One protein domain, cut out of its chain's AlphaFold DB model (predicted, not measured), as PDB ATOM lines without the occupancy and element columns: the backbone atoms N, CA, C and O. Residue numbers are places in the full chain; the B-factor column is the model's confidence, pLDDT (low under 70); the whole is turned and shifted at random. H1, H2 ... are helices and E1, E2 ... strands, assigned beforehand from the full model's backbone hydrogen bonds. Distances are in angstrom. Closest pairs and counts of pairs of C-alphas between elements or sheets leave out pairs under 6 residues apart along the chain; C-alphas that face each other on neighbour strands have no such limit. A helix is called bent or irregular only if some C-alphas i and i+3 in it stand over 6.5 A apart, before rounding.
ATOM      1  N   HIS A   4     -19.467 -12.936  33.216       94.00
ATOM      2  CA  HIS A   4     -20.198 -12.123  32.248       94.00
ATOM      3  C   HIS A   4     -21.651 -12.591  32.150       94.00
ATOM      4  O   HIS A   4     -21.933 -13.668  31.616       94.00
ATOM      5  N   GLY A   5     -22.565 -11.793  32.701       92.69
ATOM      6  CA  GLY A   5     -24.006 -11.998  32.612       92.69
ATOM      7  C   GLY A   5     -24.624 -11.328  31.387       92.69
ATOM      8  O   GLY A   5     -23.954 -10.704  30.563       92.69
ATOM      9  N   LYS A   6     -25.944 -11.447  31.264       94.19
ATOM     10  CA  LYS A   6     -26.714 -10.786  30.204       94.19
ATOM     11  C   LYS A   6     -26.947  -9.305  30.510       94.19
ATOM     12  O   LYS A   6     -26.982  -8.495  29.585       94.19
ATOM     13  N   TYR A   7     -27.152  -8.961  31.782       93.81
ATOM     14  CA  TYR A   7     -27.472  -7.598  32.221       93.81
ATOM     15  C   TYR A   7     -26.326  -6.923  32.980       93.81
ATOM     16  O   TYR A   7     -26.297  -5.693  33.056       93.81
ATOM     17  N   CYS A   8     -25.378  -7.690  33.515       95.62
ATOM     18  CA  CYS A   8     -24.233  -7.174  34.259       95.62
ATOM     19  C   CYS A   8     -23.047  -8.141  34.251       95.62
ATOM     20  O   CYS A   8     -23.225  -9.350  34.105       95.62
ATOM     21  N   ASP A   9     -21.859  -7.603  34.506       96.69
ATOM     22  CA  ASP A   9     -20.688  -8.380  34.910       96.69
ATOM     23  C   ASP A   9     -20.625  -8.419  36.433       96.69
ATOM     24  O   ASP A   9     -20.827  -7.384  37.073       96.69
ATOM     25  N   PHE A  10     -20.334  -9.575  37.023       96.56
ATOM     26  CA  PHE A  10     -20.399  -9.733  38.475       96.56
ATOM     27  C   PHE A  10     -19.364 -10.701  39.054       96.56
ATOM     28  O   PHE A  10     -18.842 -11.583  38.367       96.56
ATOM     29  N   ASN A  11     -19.101 -10.531  40.349       97.00
ATOM     30  CA  ASN A  11     -18.377 -11.463  41.211       97.00
ATOM     31  C   ASN A  11     -19.138 -11.652  42.521       97.00
ATOM     32  O   ASN A  11     -20.018 -10.863  42.857       97.00
ATOM     33  N   PHE A  12     -18.747 -12.661  43.287       97.25
ATOM     34  CA  PHE A  12     -19.262 -12.875  44.630       97.25
ATOM     35  C   PHE A  12     -18.294 -12.342  45.683       97.25
ATOM     36  O   PHE A  12     -17.076 -12.292  45.469       97.25
ATOM     37  N   TYR A  13     -18.851 -11.979  46.832       96.31
ATOM     38  CA  TYR A  13     -18.098 -11.631  48.024       96.31
ATOM     39  C   TYR A  13     -18.600 -12.403  49.241       96.31
ATOM     40  O   TYR A  13     -19.743 -12.862  49.271       96.31
ATOM     41  N   VAL A  14     -17.741 -12.507  50.253       96.06
ATOM     42  CA  VAL A  14     -18.101 -12.937  51.603       96.06
ATOM     43  C   VAL A  14     -17.566 -11.921  52.603       96.06
ATOM     44  O   VAL A  14     -16.393 -11.543  52.553       96.06
ATOM     45  N   THR A  15     -18.428 -11.487  53.516       92.88
ATOM     46  CA  THR A  15     -18.070 -10.622  54.641       92.88
ATOM     47  C   THR A  15     -18.590 -11.209  55.947       92.88
ATOM     48  O   THR A  15     -19.517 -12.019  55.952       92.88
ATOM     49  N   SER A  16     -17.974 -10.816  57.054       87.81
ATOM     50  CA  SER A  16     -18.370 -11.205  58.402       87.81
ATOM     51  C   SER A  16     -18.322  -9.977  59.296       87.81
ATOM     52  O   SER A  16     -17.291  -9.309  59.381       87.81
ATOM     53  N   LEU A  17     -19.457  -9.654  59.902       82.50
ATOM     54  CA  LEU A  17     -19.679  -8.468  60.710       82.50
ATOM     55  C   LEU A  17     -20.025  -8.881  62.139       82.50
ATOM     56  O   LEU A  17     -20.852  -9.767  62.366       82.50
ATOM     57  N   ASP A  18     -19.394  -8.214  63.089       72.19
ATOM     58  CA  ASP A  18     -19.673  -8.366  64.507       72.19
ATOM     59  C   ASP A  18     -20.928  -7.560  64.871       72.19
ATOM     60  O   ASP A  18     -20.903  -6.327  64.920       72.19
ATOM     61  N   ALA A  19     -22.048  -8.260  65.069       64.12
ATOM     62  CA  ALA A  19     -23.336  -7.641  65.372       64.12
ATOM     63  C   ALA A  19     -23.359  -6.952  66.751       64.12
ATOM     64  O   ALA A  19     -24.156  -6.039  66.952       64.12
ATOM     65  N   GLU A  20     -22.473  -7.341  67.675       57.69
ATOM     66  CA  GLU A  20     -22.379  -6.778  69.031       57.69
ATOM     67  C   GLU A  20     -21.468  -5.536  69.089       57.69
ATOM     68  O   GLU A  20     -21.429  -4.821  70.090       57.69
ATOM     69  N   ASN A  21     -20.751  -5.251  67.998       60.44
ATOM     70  CA  ASN A  21     -19.683  -4.256  67.920       60.44
ATOM     71  C   ASN A  21     -19.889  -3.325  66.712       60.44
ATOM     72  O   ASN A  21     -19.030  -3.180  65.838       60.44
ATOM     73  N   GLY A  22     -21.099  -2.772  66.598       60.84
ATOM     74  CA  GLY A  22     -21.438  -1.780  65.576       60.84
ATOM     75  C   GLY A  22     -21.304  -2.269  64.130       60.84
ATOM     76  O   GLY A  22     -21.066  -1.454  63.240       60.84
ATOM     77  N   TYR A  23     -21.432  -3.579  63.883       69.19
ATOM     78  CA  TYR A  23     -21.237  -4.201  62.569       69.19
ATOM     79  C   TYR A  23     -19.821  -4.014  61.999       69.19
ATOM     80  O   TYR A  23     -19.632  -3.975  60.779       69.19
ATOM     81  N   ALA A  24     -18.808  -3.915  62.864       72.56
ATOM     82  CA  ALA A  24     -17.416  -3.909  62.435       72.56
ATOM     83  C   ALA A  24     -17.053  -5.230  61.736       72.56
ATOM     84  O   ALA A  24     -17.465  -6.313  62.152       72.56
ATOM     85  N   ALA A  25     -16.259  -5.152  60.667       74.81
ATOM     86  CA  ALA A  25     -15.796  -6.346  59.971       74.81
ATOM     87  C   ALA A  25     -14.845  -7.156  60.870       74.81
ATOM     88  O   ALA A  25     -13.812  -6.639  61.299       74.81
ATOM     89  N   THR A  26     -15.168  -8.429  61.122       69.00
ATOM     90  CA  THR A  26     -14.327  -9.334  61.931       69.00
ATOM     91  C   THR A  26     -13.059  -9.761  61.194       69.00
ATOM     92  O   THR A  26     -12.056 -10.116  61.811       69.00
ATOM     93  N   GLU A  27     -13.097  -9.718  59.863       79.12
ATOM     94  CA  GLU A  27     -11.970  -9.939  58.965       79.12
ATOM     95  C   GLU A  27     -12.220  -9.229  57.618       79.12
ATOM     96  O   GLU A  27     -13.364  -8.869  57.313       79.12
ATOM     97  N   PRO A  28     -11.182  -9.003  56.786       85.94
ATOM     98  CA  PRO A  28     -11.354  -8.386  55.475       85.94
ATOM     99  C   PRO A  28     -12.384  -9.117  54.603       85.94
ATOM    100  O   PRO A  28     -12.462 -10.349  54.585       85.94
ATOM    101  N   MET A  29     -13.156  -8.353  53.830       91.00
ATOM    102  CA  MET A  29     -14.081  -8.915  52.847       91.00
ATOM    103  C   MET A  29     -13.305  -9.696  51.781       91.00
ATOM    104  O   MET A  29     -12.397  -9.160  51.142       91.00
ATOM    105  N   SER A  30     -13.684 -10.951  51.559       92.12
ATOM    106  CA  SER A  30     -13.191 -11.731  50.425       92.12
ATOM    107  C   SER A  30     -14.040 -11.391  49.206       92.12
ATOM    108  O   SER A  30     -15.239 -11.636  49.224       92.12
ATOM    109  N   SER A  31     -13.444 -10.821  48.159       94.25
ATOM    110  CA  SER A  31     -14.146 -10.377  46.945       94.25
ATOM    111  C   SER A  31     -13.580 -11.024  45.678       94.25
ATOM    112  O   SER A  31     -12.644 -11.826  45.742       94.25
ATOM    113  N   ALA A  32     -14.151 -10.688  44.516       93.75
ATOM    114  CA  ALA A  32     -13.750 -11.229  43.214       93.75
ATOM    115  C   ALA A  32     -13.841 -12.769  43.083       93.75
ATOM    116  O   ALA A  32     -13.166 -13.350  42.220       93.75
ATOM    117  N   LEU A  33     -14.686 -13.405  43.902       95.62
ATOM    118  CA  LEU A  33     -14.854 -14.855  43.986       95.62
ATOM    119  C   LEU A  33     -15.830 -15.373  42.922       95.62
ATOM    120  O   LEU A  33     -16.795 -14.698  42.555       95.62
ATOM    121  N   SER A  34     -15.629 -16.612  42.476       95.12
ATOM    122  CA  SER A  34     -16.693 -17.406  41.856       95.12
ATOM    123  C   SER A  34     -17.724 -17.857  42.900       95.12
ATOM    124  O   SER A  34     -17.459 -17.841  44.102       95.12
ATOM    125  N   LEU A  35     -18.899 -18.321  42.457       94.56
ATOM    126  CA  LEU A  35     -19.949 -18.791  43.371       94.56
ATOM    127  C   LEU A  35     -19.469 -19.936  44.278       94.56
ATOM    128  O   LEU A  35     -19.777 -19.952  45.465       94.56
ATOM    129  N   LEU A  36     -18.708 -20.892  43.736       93.44
ATOM    130  CA  LEU A  36     -18.207 -22.033  44.511       93.44
ATOM    131  C   LEU A  36     -17.142 -21.614  45.529       93.44
ATOM    132  O   LEU A  36     -17.131 -22.128  46.648       93.44
ATOM    133  N   GLU A  37     -16.269 -20.673  45.165       94.69
ATOM    134  CA  GLU A  37     -15.290 -20.102  46.094       94.69
ATOM    135  C   GLU A  37     -15.983 -19.321  47.209       94.69
ATOM    136  O   GLU A  37     -15.653 -19.521  48.373       94.69
ATOM    137  N   ALA A  38     -16.991 -18.509  46.877       95.31
ATOM    138  CA  ALA A  38     -17.777 -17.774  47.860       95.31
ATOM    139  C   ALA A  38     -18.548 -18.708  48.797       95.31
ATOM    140  O   ALA A  38     -18.551 -18.492  50.003       95.31
ATOM    141  N   VAL A  39     -19.136 -19.792  48.286       92.75
ATOM    142  CA  VAL A  39     -19.774 -20.810  49.136       92.75
ATOM    143  C   VAL A  39     -18.762 -21.481  50.060       92.75
ATOM    144  O   VAL A  39     -19.032 -21.617  51.249       92.75
ATOM    145  N   SER A  40     -17.594 -21.872  49.548       89.69
ATOM    146  CA  SER A  40     -16.525 -22.460  50.366       89.69
ATOM    147  C   SER A  40     -16.048 -21.496  51.454       89.69
ATOM    148  O   SER A  40     -15.871 -21.891  52.604       89.69
ATOM    149  N   GLU A  41     -15.889 -20.220  51.120       92.12
ATOM    150  CA  GLU A  41     -15.479 -19.188  52.066       92.12
ATOM    151  C   GLU A  41     -16.563 -18.909  53.115       92.12
ATOM    152  O   GLU A  41     -16.275 -18.885  54.308       92.12
ATOM    153  N   PHE A  42     -17.829 -18.822  52.704       91.00
ATOM    154  CA  PHE A  42     -18.962 -18.703  53.620       91.00
ATOM    155  C   PHE A  42     -19.043 -19.905  54.572       91.00
ATOM    156  O   PHE A  42     -19.235 -19.718  55.772       91.00
ATOM    157  N   TYR A  43     -18.811 -21.129  54.078       86.00
ATOM    158  CA  TYR A  43     -18.702 -22.335  54.908       86.00
ATOM    159  C   TYR A  43     -17.592 -22.215  55.949       86.00
ATOM    160  O   TYR A  43     -17.826 -22.480  57.127       86.00
ATOM    161  N   LYS A  44     -16.387 -21.813  55.527       84.12
ATOM    162  CA  LYS A  44     -15.252 -21.642  56.440       84.12
ATOM    163  C   LYS A  44     -15.567 -20.617  57.513       84.12
ATOM    164  O   LYS A  44     -15.338 -20.898  58.681       84.12
ATOM    165  N   ARG A  45     -16.134 -19.466  57.141       86.56
ATOM    166  CA  ARG A  45     -16.504 -18.430  58.110       86.56
ATOM    167  C   ARG A  45     -17.623 -18.896  59.037       86.56
ATOM    168  O   ARG A  45     -17.532 -18.638  60.228       86.56
ATOM    169  N   CYS A  46     -18.603 -19.665  58.557       81.00
ATOM    170  CA  CYS A  46     -19.622 -20.271  59.425       81.00
ATOM    171  C   CYS A  46     -19.019 -21.268  60.426       81.00
ATOM    172  O   CYS A  46     -19.412 -21.304  61.591       81.00
ATOM    173  N   GLY A  47     -18.040 -22.061  59.984       73.56
ATOM    174  CA  GLY A  47     -17.279 -22.978  60.832       73.56
ATOM    175  C   GLY A  47     -16.278 -22.272  61.747       73.56
ATOM    176  O   GLY A  47     -15.963 -22.780  62.815       73.56
ATOM    177  N   ARG A  48     -15.840 -21.059  61.413       74.38
ATOM    178  CA  ARG A  48     -14.909 -20.268  62.224       74.38
ATOM    179  C   ARG A  48     -15.612 -19.417  63.270       74.38
ATOM    180  O   ARG A  48     -15.153 -19.378  64.405       74.38
ATOM    181  N   TYR A  49     -16.729 -18.797  62.907       72.12
ATOM    182  CA  TYR A  49     -17.422 -17.829  63.739       72.12
ATOM    183  C   TYR A  49     -18.724 -18.376  64.347       72.12
ATOM    184  O   TYR A  49     -19.466 -19.108  63.682       72.12
ATOM    185  N   PRO A  50     -19.033 -17.975  65.586       63.16
ATOM    186  CA  PRO A  50     -20.291 -18.264  66.303       63.16
ATOM    187  C   PRO A  50     -21.564 -17.850  65.551       63.16
ATOM    188  O   PRO A  50     -21.514 -17.072  64.603       63.16
ATOM    189  N   SER A  51     -22.724 -18.270  66.051       66.38
ATOM    190  CA  SER A  51     -24.031 -17.828  65.554       66.38
ATOM    191  C   SER A  51     -24.212 -16.295  65.545       66.38
ATOM    192  O   SER A  51     -24.718 -15.758  64.564       66.38
ATOM    193  N   ASN A  52     -23.755 -15.560  66.562       62.53
ATOM    194  CA  ASN A  52     -23.945 -14.100  66.676       62.53
ATOM    195  C   ASN A  52     -23.078 -13.245  65.723       62.53
ATOM    196  O   ASN A  52     -23.341 -12.057  65.562       62.53
ATOM    197  N   THR A  53     -22.080 -13.817  65.037       75.38
ATOM    198  CA  THR A  53     -21.404 -13.119  63.932       75.38
ATOM    199  C   THR A  53     -22.247 -13.218  62.671       75.38
ATOM    200  O   THR A  53     -22.467 -14.321  62.142       75.38
ATOM    201  N   ASN A  54     -22.628 -12.057  62.143       85.75
ATOM    202  CA  ASN A  54     -23.347 -11.969  60.888       85.75
ATOM    203  C   ASN A  54     -22.393 -12.271  59.739       85.75
ATOM    204  O   ASN A  54     -21.352 -11.638  59.612       85.75
ATOM    205  N   ILE A  55     -22.721 -13.243  58.897       89.06
ATOM    206  CA  ILE A  55     -21.924 -13.569  57.712       89.06
ATOM    207  C   ILE A  55     -22.808 -13.377  56.500       89.06
ATOM    208  O   ILE A  55     -23.913 -13.914  56.464       89.06
ATOM    209  N   MET A  56     -22.323 -12.662  55.494       93.50
ATOM    210  CA  MET A  56     -23.063 -12.444  54.259       93.50
ATOM    211  C   MET A  56     -22.241 -12.916  53.072       93.50
ATOM    212  O   MET A  56     -21.072 -12.561  52.930       93.50
ATOM    213  N   LEU A  57     -22.868 -13.726  52.227       95.69
ATOM    214  CA  LEU A  57     -22.432 -14.003  50.869       95.69
ATOM    215  C   LEU A  57     -23.319 -13.181  49.944       95.69
ATOM    216  O   LEU A  57     -24.539 -13.369  49.904       95.69
ATOM    217  N   GLY A  58     -22.695 -12.296  49.179       96.50
ATOM    218  CA  GLY A  58     -23.391 -11.444  48.230       96.50
ATOM    219  C   GLY A  58     -22.727 -11.410  46.865       96.50
ATOM    220  O   GLY A  58     -21.762 -12.128  46.585       96.50
ATOM    221  N   VAL A  59     -23.292 -10.581  46.001       96.94
ATOM    222  CA  VAL A  59     -22.828 -10.333  44.641       96.94
ATOM    223  C   VAL A  59     -22.524  -8.851  44.479       96.94
ATOM    224  O   VAL A  59     -23.337  -8.003  44.833       96.94
ATOM    225  N   GLU A  60     -21.360  -8.538  43.922       96.00
ATOM    226  CA  GLU A  60     -21.001  -7.206  43.439       96.00
ATOM    227  C   GLU A  60     -21.065  -7.210  41.908       96.00
ATOM    228  O   GLU A  60     -20.586  -8.145  41.260       96.00
ATOM    229  N   TYR A  61     -21.674  -6.186  41.311       96.00
ATOM    230  CA  TYR A  61     -21.883  -6.134  39.867       96.00
ATOM    231  C   TYR A  61     -21.577  -4.764  39.271       96.00
ATOM    232  O   TYR A  61     -21.659  -3.729  39.933       96.00
ATOM    233  N   THR A  62     -21.266  -4.761  37.978       96.62
ATOM    234  CA  THR A  62     -21.188  -3.569  37.132       96.62
ATOM    235  C   THR A  62     -22.050  -3.754  35.886       96.62
ATOM    236  O   THR A  62     -22.225  -4.866  35.392       96.62
ATOM    237  N   THR A  63     -22.638  -2.673  35.378       96.00
ATOM    238  CA  THR A  63     -23.515  -2.720  34.204       96.00
ATOM    239  C   THR A  63     -23.399  -1.465  33.345       96.00
ATOM    240  O   THR A  63     -23.193  -0.351  33.832       96.00
ATOM    241  N   SER A  64     -23.573  -1.646  32.037       94.75
ATOM    242  CA  SER A  64     -23.747  -0.558  31.073       94.75
ATOM    243  C   SER A  64     -25.201  -0.072  30.977       94.75
ATOM    244  O   SER A  64     -25.446   0.984  30.392       94.75
ATOM    245  N   ARG A  65     -26.163  -0.794  31.572       93.56
ATOM    246  CA  ARG A  65     -27.595  -0.452  31.609       93.56
ATOM    247  C   ARG A  65     -27.885   0.635  32.641       93.56
ATOM    248  O   ARG A  65     -28.497   0.396  33.679       93.56
ATOM    249  N   ARG A  66     -27.438   1.854  32.335       92.44
ATOM    250  CA  ARG A  66     -27.643   3.056  33.165       92.44
ATOM    251  C   ARG A  66     -29.117   3.430  33.345       92.44
ATOM    252  O   ARG A  66     -29.439   4.178  34.257       92.44
ATOM    253  N   ASP A  67     -29.988   2.910  32.483       94.50
ATOM    254  CA  ASP A  67     -31.443   3.001  32.611       94.50
ATOM    255  C   ASP A  67     -31.995   2.177  33.784       94.50
ATOM    256  O   ASP A  67     -33.025   2.541  34.343       94.50
ATOM    257  N   LEU A  68     -31.312   1.092  34.163       92.44
ATOM    258  CA  LEU A  68     -31.693   0.217  35.277       92.44
ATOM    259  C   LEU A  68     -30.889   0.512  36.550       92.44
ATOM    260  O   LEU A  68     -31.419   0.381  37.646       92.44
ATOM    261  N   GLU A  69     -29.621   0.896  36.402       95.19
ATOM    262  CA  GLU A  69     -28.716   1.225  37.506       95.19
ATOM    263  C   GLU A  69     -27.893   2.474  37.145       95.19
ATOM    264  O   GLU A  69     -26.848   2.362  36.486       95.19
ATOM    265  N   PRO A  70     -28.343   3.682  37.534       94.38
ATOM    266  CA  PRO A  70     -27.666   4.931  37.193       94.38
ATOM    267  C   PRO A  70     -26.197   4.966  37.639       94.38
ATOM    268  O   PRO A  70     -25.339   5.471  36.905       94.38
ATOM    269  N   ALA A  71     -25.864   4.361  38.789       95.00
ATOM    270  CA  ALA A  71     -24.489   4.287  39.285       95.00
ATOM    271  C   ALA A  71     -23.604   3.339  38.453       95.00
ATOM    272  O   ALA A  71     -22.374   3.463  38.460       95.00
ATOM    273  N   GLY A  72     -24.212   2.458  37.648       95.06
ATOM    274  CA  GLY A  72     -23.556   1.466  36.788       95.06
ATOM    275  C   GLY A  72     -22.830   0.367  37.552       95.06
ATOM    276  O   GLY A  72     -22.060  -0.387  36.961       95.06
ATOM    277  N   LYS A  73     -23.040   0.302  38.862       95.94
ATOM    278  CA  LYS A  73     -22.516  -0.716  39.761       95.94
ATOM    279  C   LYS A  73     -23.412  -0.818  40.984       95.94
ATOM    280  O   LYS A  73     -24.047   0.169  41.346       95.94
ATOM    281  N   GLY A  74     -23.399  -1.972  41.628       94.62
ATOM    282  CA  GLY A  74     -24.151  -2.213  42.849       94.62
ATOM    283  C   GLY A  74     -23.690  -3.484  43.547       94.62
ATOM    284  O   GLY A  74     -22.790  -4.179  43.069       94.62
ATOM    285  N   ALA A  75     -24.316  -3.769  44.680       94.88
ATOM    286  CA  ALA A  75     -24.125  -5.000  45.426       94.88
ATOM    287  C   ALA A  75     -25.448  -5.434  46.063       94.88
ATOM    288  O   ALA A  75     -26.306  -4.592  46.328       94.88
ATOM    289  N   ALA A  76     -25.609  -6.735  46.281       95.06
ATOM    290  CA  ALA A  76     -26.736  -7.294  47.016       95.06
ATOM    291  C   ALA A  76     -26.310  -8.568  47.748       95.06
ATOM    292  O   ALA A  76     -25.577  -9.390  47.190       95.06
ATOM    293  N   ASP A  77     -26.819  -8.761  48.961       94.50
ATOM    294  CA  ASP A  77     -26.654 -10.021  49.672       94.50
ATOM    295  C   ASP A  77     -27.567 -11.095  49.065       94.50
ATOM    296  O   ASP A  77     -28.676 -10.821  48.598       94.50
ATOM    297  N   LEU A  78     -27.093 -12.341  49.057       94.81
ATOM    298  CA  LEU A  78     -27.834 -13.503  48.548       94.81
ATOM    299  C   LEU A  78     -28.091 -14.538  49.645       94.81
ATOM    300  O   LEU A  78     -29.132 -15.193  49.663       94.81
ATOM    301  N   LEU A  79     -27.141 -14.688  50.565       93.06
ATOM    302  CA  LEU A  79     -27.226 -15.576  51.714       93.06
ATOM    303  C   LEU A  79     -26.651 -14.851  52.923       93.06
ATOM    304  O   LEU A  79     -25.546 -14.318  52.863       93.06
ATOM    305  N   GLN A  80     -27.390 -14.854  54.019       90.06
ATOM    306  CA  GLN A  80     -26.997 -14.217  55.262       90.06
ATOM    307  C   GLN A  80     -27.141 -15.240  56.382       90.06
ATOM    308  O   GLN A  80     -28.153 -15.923  56.471       90.06
ATOM    309  N   ARG A  81     -26.141 -15.362  57.245       86.00
ATOM    310  CA  ARG A  81     -26.304 -15.967  58.564       86.00
ATOM    311  C   ARG A  81     -26.366 -14.815  59.545       86.00
ATOM    312  O   ARG A  81     -25.352 -14.152  59.712       86.00
ATOM    313  N   VAL A  82     -27.524 -14.569  60.142       77.88
ATOM    314  CA  VAL A  82     -27.739 -13.488  61.112       77.88
ATOM    315  C   VAL A  82     -28.193 -14.106  62.419       77.88
ATOM    316  O   VAL A  82     -29.182 -14.838  62.428       77.88
ATOM    317  N   ASN A  83     -27.465 -13.847  63.506       66.25
ATOM    318  CA  ASN A  83     -27.751 -14.426  64.825       66.25
ATOM    319  C   ASN A  83     -27.976 -15.953  64.788       66.25
ATOM    320  O   ASN A  83     -28.907 -16.467  65.389       66.25
ATOM    321  N   GLY A  84     -27.159 -16.684  64.027       65.50
ATOM    322  CA  GLY A  84     -27.214 -18.146  63.892       65.50
ATOM    323  C   GLY A  84     -28.207 -18.636  62.855       65.50
ATOM    324  O   GLY A  84     -28.067 -19.741  62.332       65.50
ATOM    325  N   HIS A  85     -29.155 -17.790  62.471       72.00
ATOM    326  CA  HIS A  85     -30.178 -18.142  61.511       72.00
ATOM    327  C   HIS A  85     -29.716 -17.851  60.097       72.00
ATOM    328  O   HIS A  85     -29.336 -16.736  59.739       72.00
ATOM    329  N   LEU A  86     -29.770 -18.887  59.272       81.81
ATOM    330  CA  LEU A  86     -29.474 -18.767  57.864       81.81
ATOM    331  C   LEU A  86     -30.715 -18.290  57.104       81.81
ATOM    332  O   LEU A  86     -31.783 -18.896  57.181       81.81
ATOM    333  N   HIS A  87     -30.557 -17.223  56.334       86.44
ATOM    334  CA  HIS A  87     -31.586 -16.611  55.519       86.44
ATOM    335  C   HIS A  87     -31.100 -16.439  54.080       86.44
ATOM    336  O   HIS A  87     -29.990 -15.974  53.822       86.44
ATOM    337  N   ILE A  88     -31.958 -16.789  53.125       90.44
ATOM    338  CA  ILE A  88     -31.745 -16.447  51.719       90.44
ATOM    339  C   ILE A  88     -32.271 -15.032  51.519       90.44
ATOM    340  O   ILE A  88     -33.488 -14.835  51.527       90.44
ATOM    341  N   SER A  89     -31.361 -14.073  51.348       90.31
ATOM    342  CA  SER A  89     -31.729 -12.672  51.152       90.31
ATOM    343  C   SER A  89     -32.490 -12.485  49.837       90.31
ATOM    344  O   SER A  89     -32.258 -13.177  48.840       90.31
ATOM    345  N   LYS A  90     -33.417 -11.528  49.852       91.12
ATOM    346  CA  LYS A  90     -34.183 -11.076  48.687       91.12
ATOM    347  C   LYS A  90     -33.705  -9.725  48.162       91.12
ATOM    348  O   LYS A  90     -34.363  -9.151  47.301       91.12
ATOM    349  N   ASP A  91     -32.571  -9.211  48.634       90.94
ATOM    350  CA  ASP A  91     -32.072  -7.890  48.227       90.94
ATOM    351  C   ASP A  91     -31.832  -7.814  46.715       90.94
ATOM    352  O   ASP A  91     -32.099  -6.794  46.078       90.94
ATOM    353  N   TYR A  92     -31.434  -8.932  46.101       91.88
ATOM    354  CA  TYR A  92     -31.287  -9.034  44.649       91.88
ATOM    355  C   TYR A  92     -32.601  -8.784  43.881       91.88
ATOM    356  O   TYR A  92     -32.551  -8.339  42.735       91.88
ATOM    357  N   GLU A  93     -33.770  -9.032  44.489       93.12
ATOM    358  CA  GLU A  93     -35.086  -8.791  43.878       93.12
ATOM    359  C   GLU A  93     -35.394  -7.291  43.773       93.12
ATOM    360  O   GLU A  93     -36.128  -6.875  42.878       93.12
ATOM    361  N   GLN A  94     -34.804  -6.470  44.649       91.69
ATOM    362  CA  GLN A  94     -34.966  -5.013  44.631       91.69
ATOM    363  C   GLN A  94     -34.105  -4.348  43.547       91.69
ATOM    364  O   GLN A  94     -34.430  -3.261  43.069       91.69
ATOM    365  N   SER A  95     -33.022  -5.003  43.116       93.25
ATOM    366  CA  SER A  95     -32.200  -4.524  42.006       93.25
ATOM    367  C   SER A  95     -32.877  -4.822  40.669       93.25
ATOM    368  O   SER A  95     -33.059  -5.977  40.280       93.25
ATOM    369  N   ALA A  96     -33.179  -3.772  39.900       94.25
ATOM    370  CA  ALA A  96     -33.732  -3.897  38.549       94.25
ATOM    371  C   ALA A  96     -32.796  -4.648  37.579       94.25
ATOM    372  O   ALA A  96     -33.250  -5.151  36.551       94.25
ATOM    373  N   VAL A  97     -31.499  -4.725  37.901       95.81
ATOM    374  CA  VAL A  97     -30.486  -5.462  37.139       95.81
ATOM    375  C   VAL A  97     -30.441  -6.921  37.586       95.81
ATOM    376  O   VAL A  97     -30.627  -7.814  36.759       95.81
ATOM    377  N   LEU A  98     -30.228  -7.177  38.882       95.94
ATOM    378  CA  LEU A  98     -30.021  -8.539  39.386       95.94
ATOM    379  C   LEU A  98     -31.287  -9.394  39.320       95.94
ATOM    380  O   LEU A  98     -31.188 -10.576  39.002       95.94
ATOM    381  N   SER A  99     -32.470  -8.808  39.526       94.88
ATOM    382  CA  SER A  99     -33.758  -9.506  39.379       94.88
ATOM    383  C   SER A  99     -33.999 -10.051  37.963       94.88
ATOM    384  O   SER A  99     -34.751 -11.010  37.789       94.88
ATOM    385  N   GLN A 100     -33.344  -9.478  36.945       94.44
ATOM    386  CA  GLN A 100     -33.410  -9.931  35.550       94.44
ATOM    387  C   GLN A 100     -32.210 -10.798  35.137       94.44
ATOM    388  O   GLN A 100     -32.244 -11.439  34.080       94.44
ATOM    389  N   GLU A 101     -31.146 -10.834  35.943       95.62
ATOM    390  CA  GLU A 101     -29.951 -11.621  35.661       95.62
ATOM    391  C   GLU A 101     -30.168 -13.084  36.063       95.62
ATOM    392  O   GLU A 101     -30.044 -13.458  37.228       95.62
ATOM    393  N   GLY A 102     -30.474 -13.938  35.083       92.75
ATOM    394  CA  GLY A 102     -30.819 -15.343  35.320       92.75
ATOM    395  C   GLY A 102     -29.725 -16.155  36.023       92.75
ATOM    396  O   GLY A 102     -30.048 -17.079  36.773       92.75
ATOM    397  N   LEU A 103     -28.444 -15.801  35.842       94.81
ATOM    398  CA  LEU A 103     -27.345 -16.450  36.566       94.81
ATOM    399  C   LEU A 103     -27.392 -16.177  38.080       94.81
ATOM    400  O   LEU A 103     -26.944 -17.019  38.857       94.81
ATOM    401  N   ILE A 104     -27.970 -15.049  38.499       94.94
ATOM    402  CA  ILE A 104     -28.157 -14.690  39.907       94.94
ATOM    403  C   ILE A 104     -29.553 -15.096  40.381       94.94
ATOM    404  O   ILE A 104     -29.668 -16.003  41.206       94.94
ATOM    405  N   ALA A 105     -30.598 -14.484  39.814       91.25
ATOM    406  CA  ALA A 105     -31.979 -14.592  40.285       91.25
ATOM    407  C   ALA A 105     -32.516 -16.029  40.298       91.25
ATOM    408  O   ALA A 105     -33.335 -16.376  41.146       91.25
ATOM    409  N   ASN A 106     -32.029 -16.881  39.389       90.38
ATOM    410  CA  ASN A 106     -32.430 -18.285  39.331       90.38
ATOM    411  C   ASN A 106     -31.308 -19.206  39.808       90.38
ATOM    412  O   ASN A 106     -31.505 -19.975  40.751       90.38
ATOM    413  N   ASN A 107     -30.138 -19.152  39.167       93.19
ATOM    414  CA  ASN A 107     -29.133 -20.203  39.335       93.19
ATOM    415  C   ASN A 107     -28.414 -20.106  40.685       93.19
ATOM    416  O   ASN A 107     -28.444 -21.070  41.453       93.19
ATOM    417  N   ALA A 108     -27.797 -18.960  40.992       93.25
ATOM    418  CA  ALA A 108     -27.067 -18.781  42.245       93.25
ATOM    419  C   ALA A 108     -27.991 -18.931  43.460       93.25
ATOM    420  O   ALA A 108     -27.682 -19.697  44.368       93.25
ATOM    421  N   VAL A 109     -29.162 -18.287  43.445       92.75
ATOM    422  CA  VAL A 109     -30.132 -18.370  44.550       92.75
ATOM    423  C   VAL A 109     -30.637 -19.801  44.762       92.75
ATOM    424  O   VAL A 109     -30.706 -20.261  45.902       92.75
ATOM    425  N   SER A 110     -30.953 -20.547  43.695       92.06
ATOM    426  CA  SER A 110     -31.389 -21.949  43.828       92.06
ATOM    427  C   SER A 110     -30.279 -22.849  44.363       92.06
ATOM    428  O   SER A 110     -30.537 -23.713  45.198       92.06
ATOM    429  N   PHE A 111     -29.038 -22.628  43.925       92.94
ATOM    430  CA  PHE A 111     -27.883 -23.348  44.448       92.94
ATOM    431  C   PHE A 111     -27.670 -23.062  45.940       92.94
ATOM    432  O   PHE A 111     -27.547 -23.995  46.729       92.94
ATOM    433  N   LEU A 112     -27.702 -21.791  46.352       91.94
ATOM    434  CA  LEU A 112     -27.554 -21.398  47.756       91.94
ATOM    435  C   LEU A 112     -28.680 -21.964  48.630       91.94
ATOM    436  O   LEU A 112     -28.403 -22.462  49.718       91.94
ATOM    437  N   LYS A 113     -29.925 -21.995  48.133       89.12
ATOM    438  CA  LYS A 113     -31.048 -22.680  48.799       89.12
ATOM    439  C   LYS A 113     -30.750 -24.161  49.038       89.12
ATOM    440  O   LYS A 113     -30.960 -24.639  50.143       89.12
ATOM    441  N   GLN A 114     -30.210 -24.873  48.050       88.06
ATOM    442  CA  GLN A 114     -29.833 -26.286  48.211       88.06
ATOM    443  C   GLN A 114     -28.668 -26.492  49.185       88.06
ATOM    444  O   GLN A 114     -28.592 -27.526  49.837       88.06
ATOM    445  N   GLN A 115     -27.747 -25.530  49.282       83.19
ATOM    446  CA  GLN A 115     -26.639 -25.601  50.237       83.19
ATOM    447  C   GLN A 115     -27.044 -25.165  51.657       83.19
ATOM    448  O   GLN A 115     -26.338 -25.501  52.603       83.19
ATOM    449  N   SER A 116     -28.165 -24.447  51.808       75.81
ATOM    450  CA  SER A 116     -28.587 -23.784  53.050       75.81
ATOM    451  C   SER A 116     -28.621 -24.710  54.277       75.81
ATOM    452  O   SER A 116     -27.984 -24.419  55.289       75.81
ATOM    453  N   GLU A 117     -29.262 -25.874  54.157       70.81
ATOM    454  CA  GLU A 117     -29.387 -26.867  55.238       70.81
ATOM    455  C   GLU A 117     -28.021 -27.305  55.786       70.81
ATOM    456  O   GLU A 117     -27.798 -27.381  56.993       70.81
ATOM    457  N   ARG A 118     -27.061 -27.501  54.884       72.94
ATOM    458  CA  ARG A 118     -25.735 -28.017  55.212       72.94
ATOM    459  C   ARG A 118     -24.850 -26.975  55.910       72.94
ATOM    460  O   ARG A 118     -23.963 -27.358  56.669       72.94
ATOM    461  N   PHE A 119     -25.080 -25.673  55.717       70.38
ATOM    462  CA  PHE A 119     -24.386 -24.635  56.500       70.38
ATOM    463  C   PHE A 119     -24.868 -24.601  57.952       70.38
ATOM    464  O   PHE A 119     -24.050 -24.458  58.864       70.38
ATOM    465  N   TYR A 120     -26.180 -24.747  58.165       65.75
ATOM    466  CA  TYR A 120     -26.778 -24.731  59.498       65.75
ATOM    467  C   TYR A 120     -26.270 -25.906  60.346       65.75
ATOM    468  O   TYR A 120     -25.789 -25.711  61.461       65.75
ATOM    469  N   GLU A 121     -26.244 -27.113  59.769       71.12
ATOM    470  CA  GLU A 121     -25.706 -28.313  60.424       71.12
ATOM    471  C   GLU A 121     -24.256 -28.149  60.901       71.12
ATOM    472  O   GLU A 121     -23.896 -28.627  61.976       71.12
TER     473      GLU A 121
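What this domain is: This is residues 4 to 121 of the 271 residues of an uncharacterized protein of Eubacterium sp. CAG:115 (UniProt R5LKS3). A twisted sheet of five antiparallel strands, E2 E1 E3 E4 E5 in order, has two helices side by side over one face, H1 over E1 and E3 and H3 toward the E5 edge, making two layers; little H2 sits beside E4. The printed part has 118 residues, in the order E1 E2 H1 E3 E4 E5 H2 H3, of mixed class. It is compact, with a radius of gyration of the C-alphas of 14.0 A and spans of 41 by 30 by 21 A.

How they stand to each other: Start at E1, residues 9 to 18, in a hairpin with E2, residues 30 to 33; N 14 and O 30 are 2.8 A apart. Next, H1, residues 35 to 48, runs along E1, 8.3 A over the sheet; their closest C-alphas, Phe 12 and Ala 38, are 6.1 A apart. E2, H1 and E3, residues 53 to 62, form a split strand-helix-strand unit, two same-way strands with E1 between them in the sheet, its crossover right-handed; between the antiparallel neighbours E1 and E3, N 13 and O 58 are within hydrogen-bond range at 2.9 A. E3, E4, residues 73 to 82, and E5, residues 85 to 88, form a meander of successive hairpins; see N 57 and O 79, 2.8 A, and N 80 and O 87, 2.8 A. H2, residues 91 to 94, is over none of the strands; its Tyr 92 C-alpha is 5.4 A from that of Ala 76 in E4, their closest pair. H3, residues 102 to 121, on the same face as H1, touches it at Tyr 43 and Phe 119, closest C-alphas 6.3 A apart, at a shallow tilt of 25 degrees, the same way. Every O i to N i+4 pair is within hydrogen-bond range in H1, 11 of 16 in H3; H2 is too short for one.

Where its parts are: Find C-alpha 9 at (-20.688, -8.380, 34.910); E1 runs 29.6 A from there. E3 spans 28.5 A, E4 25.4 A and H1 19.6 A. H3 runs 28.7 A to C-alpha 121 at (-25.706, -28.313, 60.424); it is irregular, with C-alphas 114 and 117 7.1 A apart.

The domain as a whole: The farthest C-alphas, Asp 67 and Glu 121, are 42.3 A apart. The printed part has no cut; the link E1 to E2 is long, 11 residues. Look for pLDDT under 70 at residues 19 to 23, 26, 50 to 52, 83 to 84 and 120.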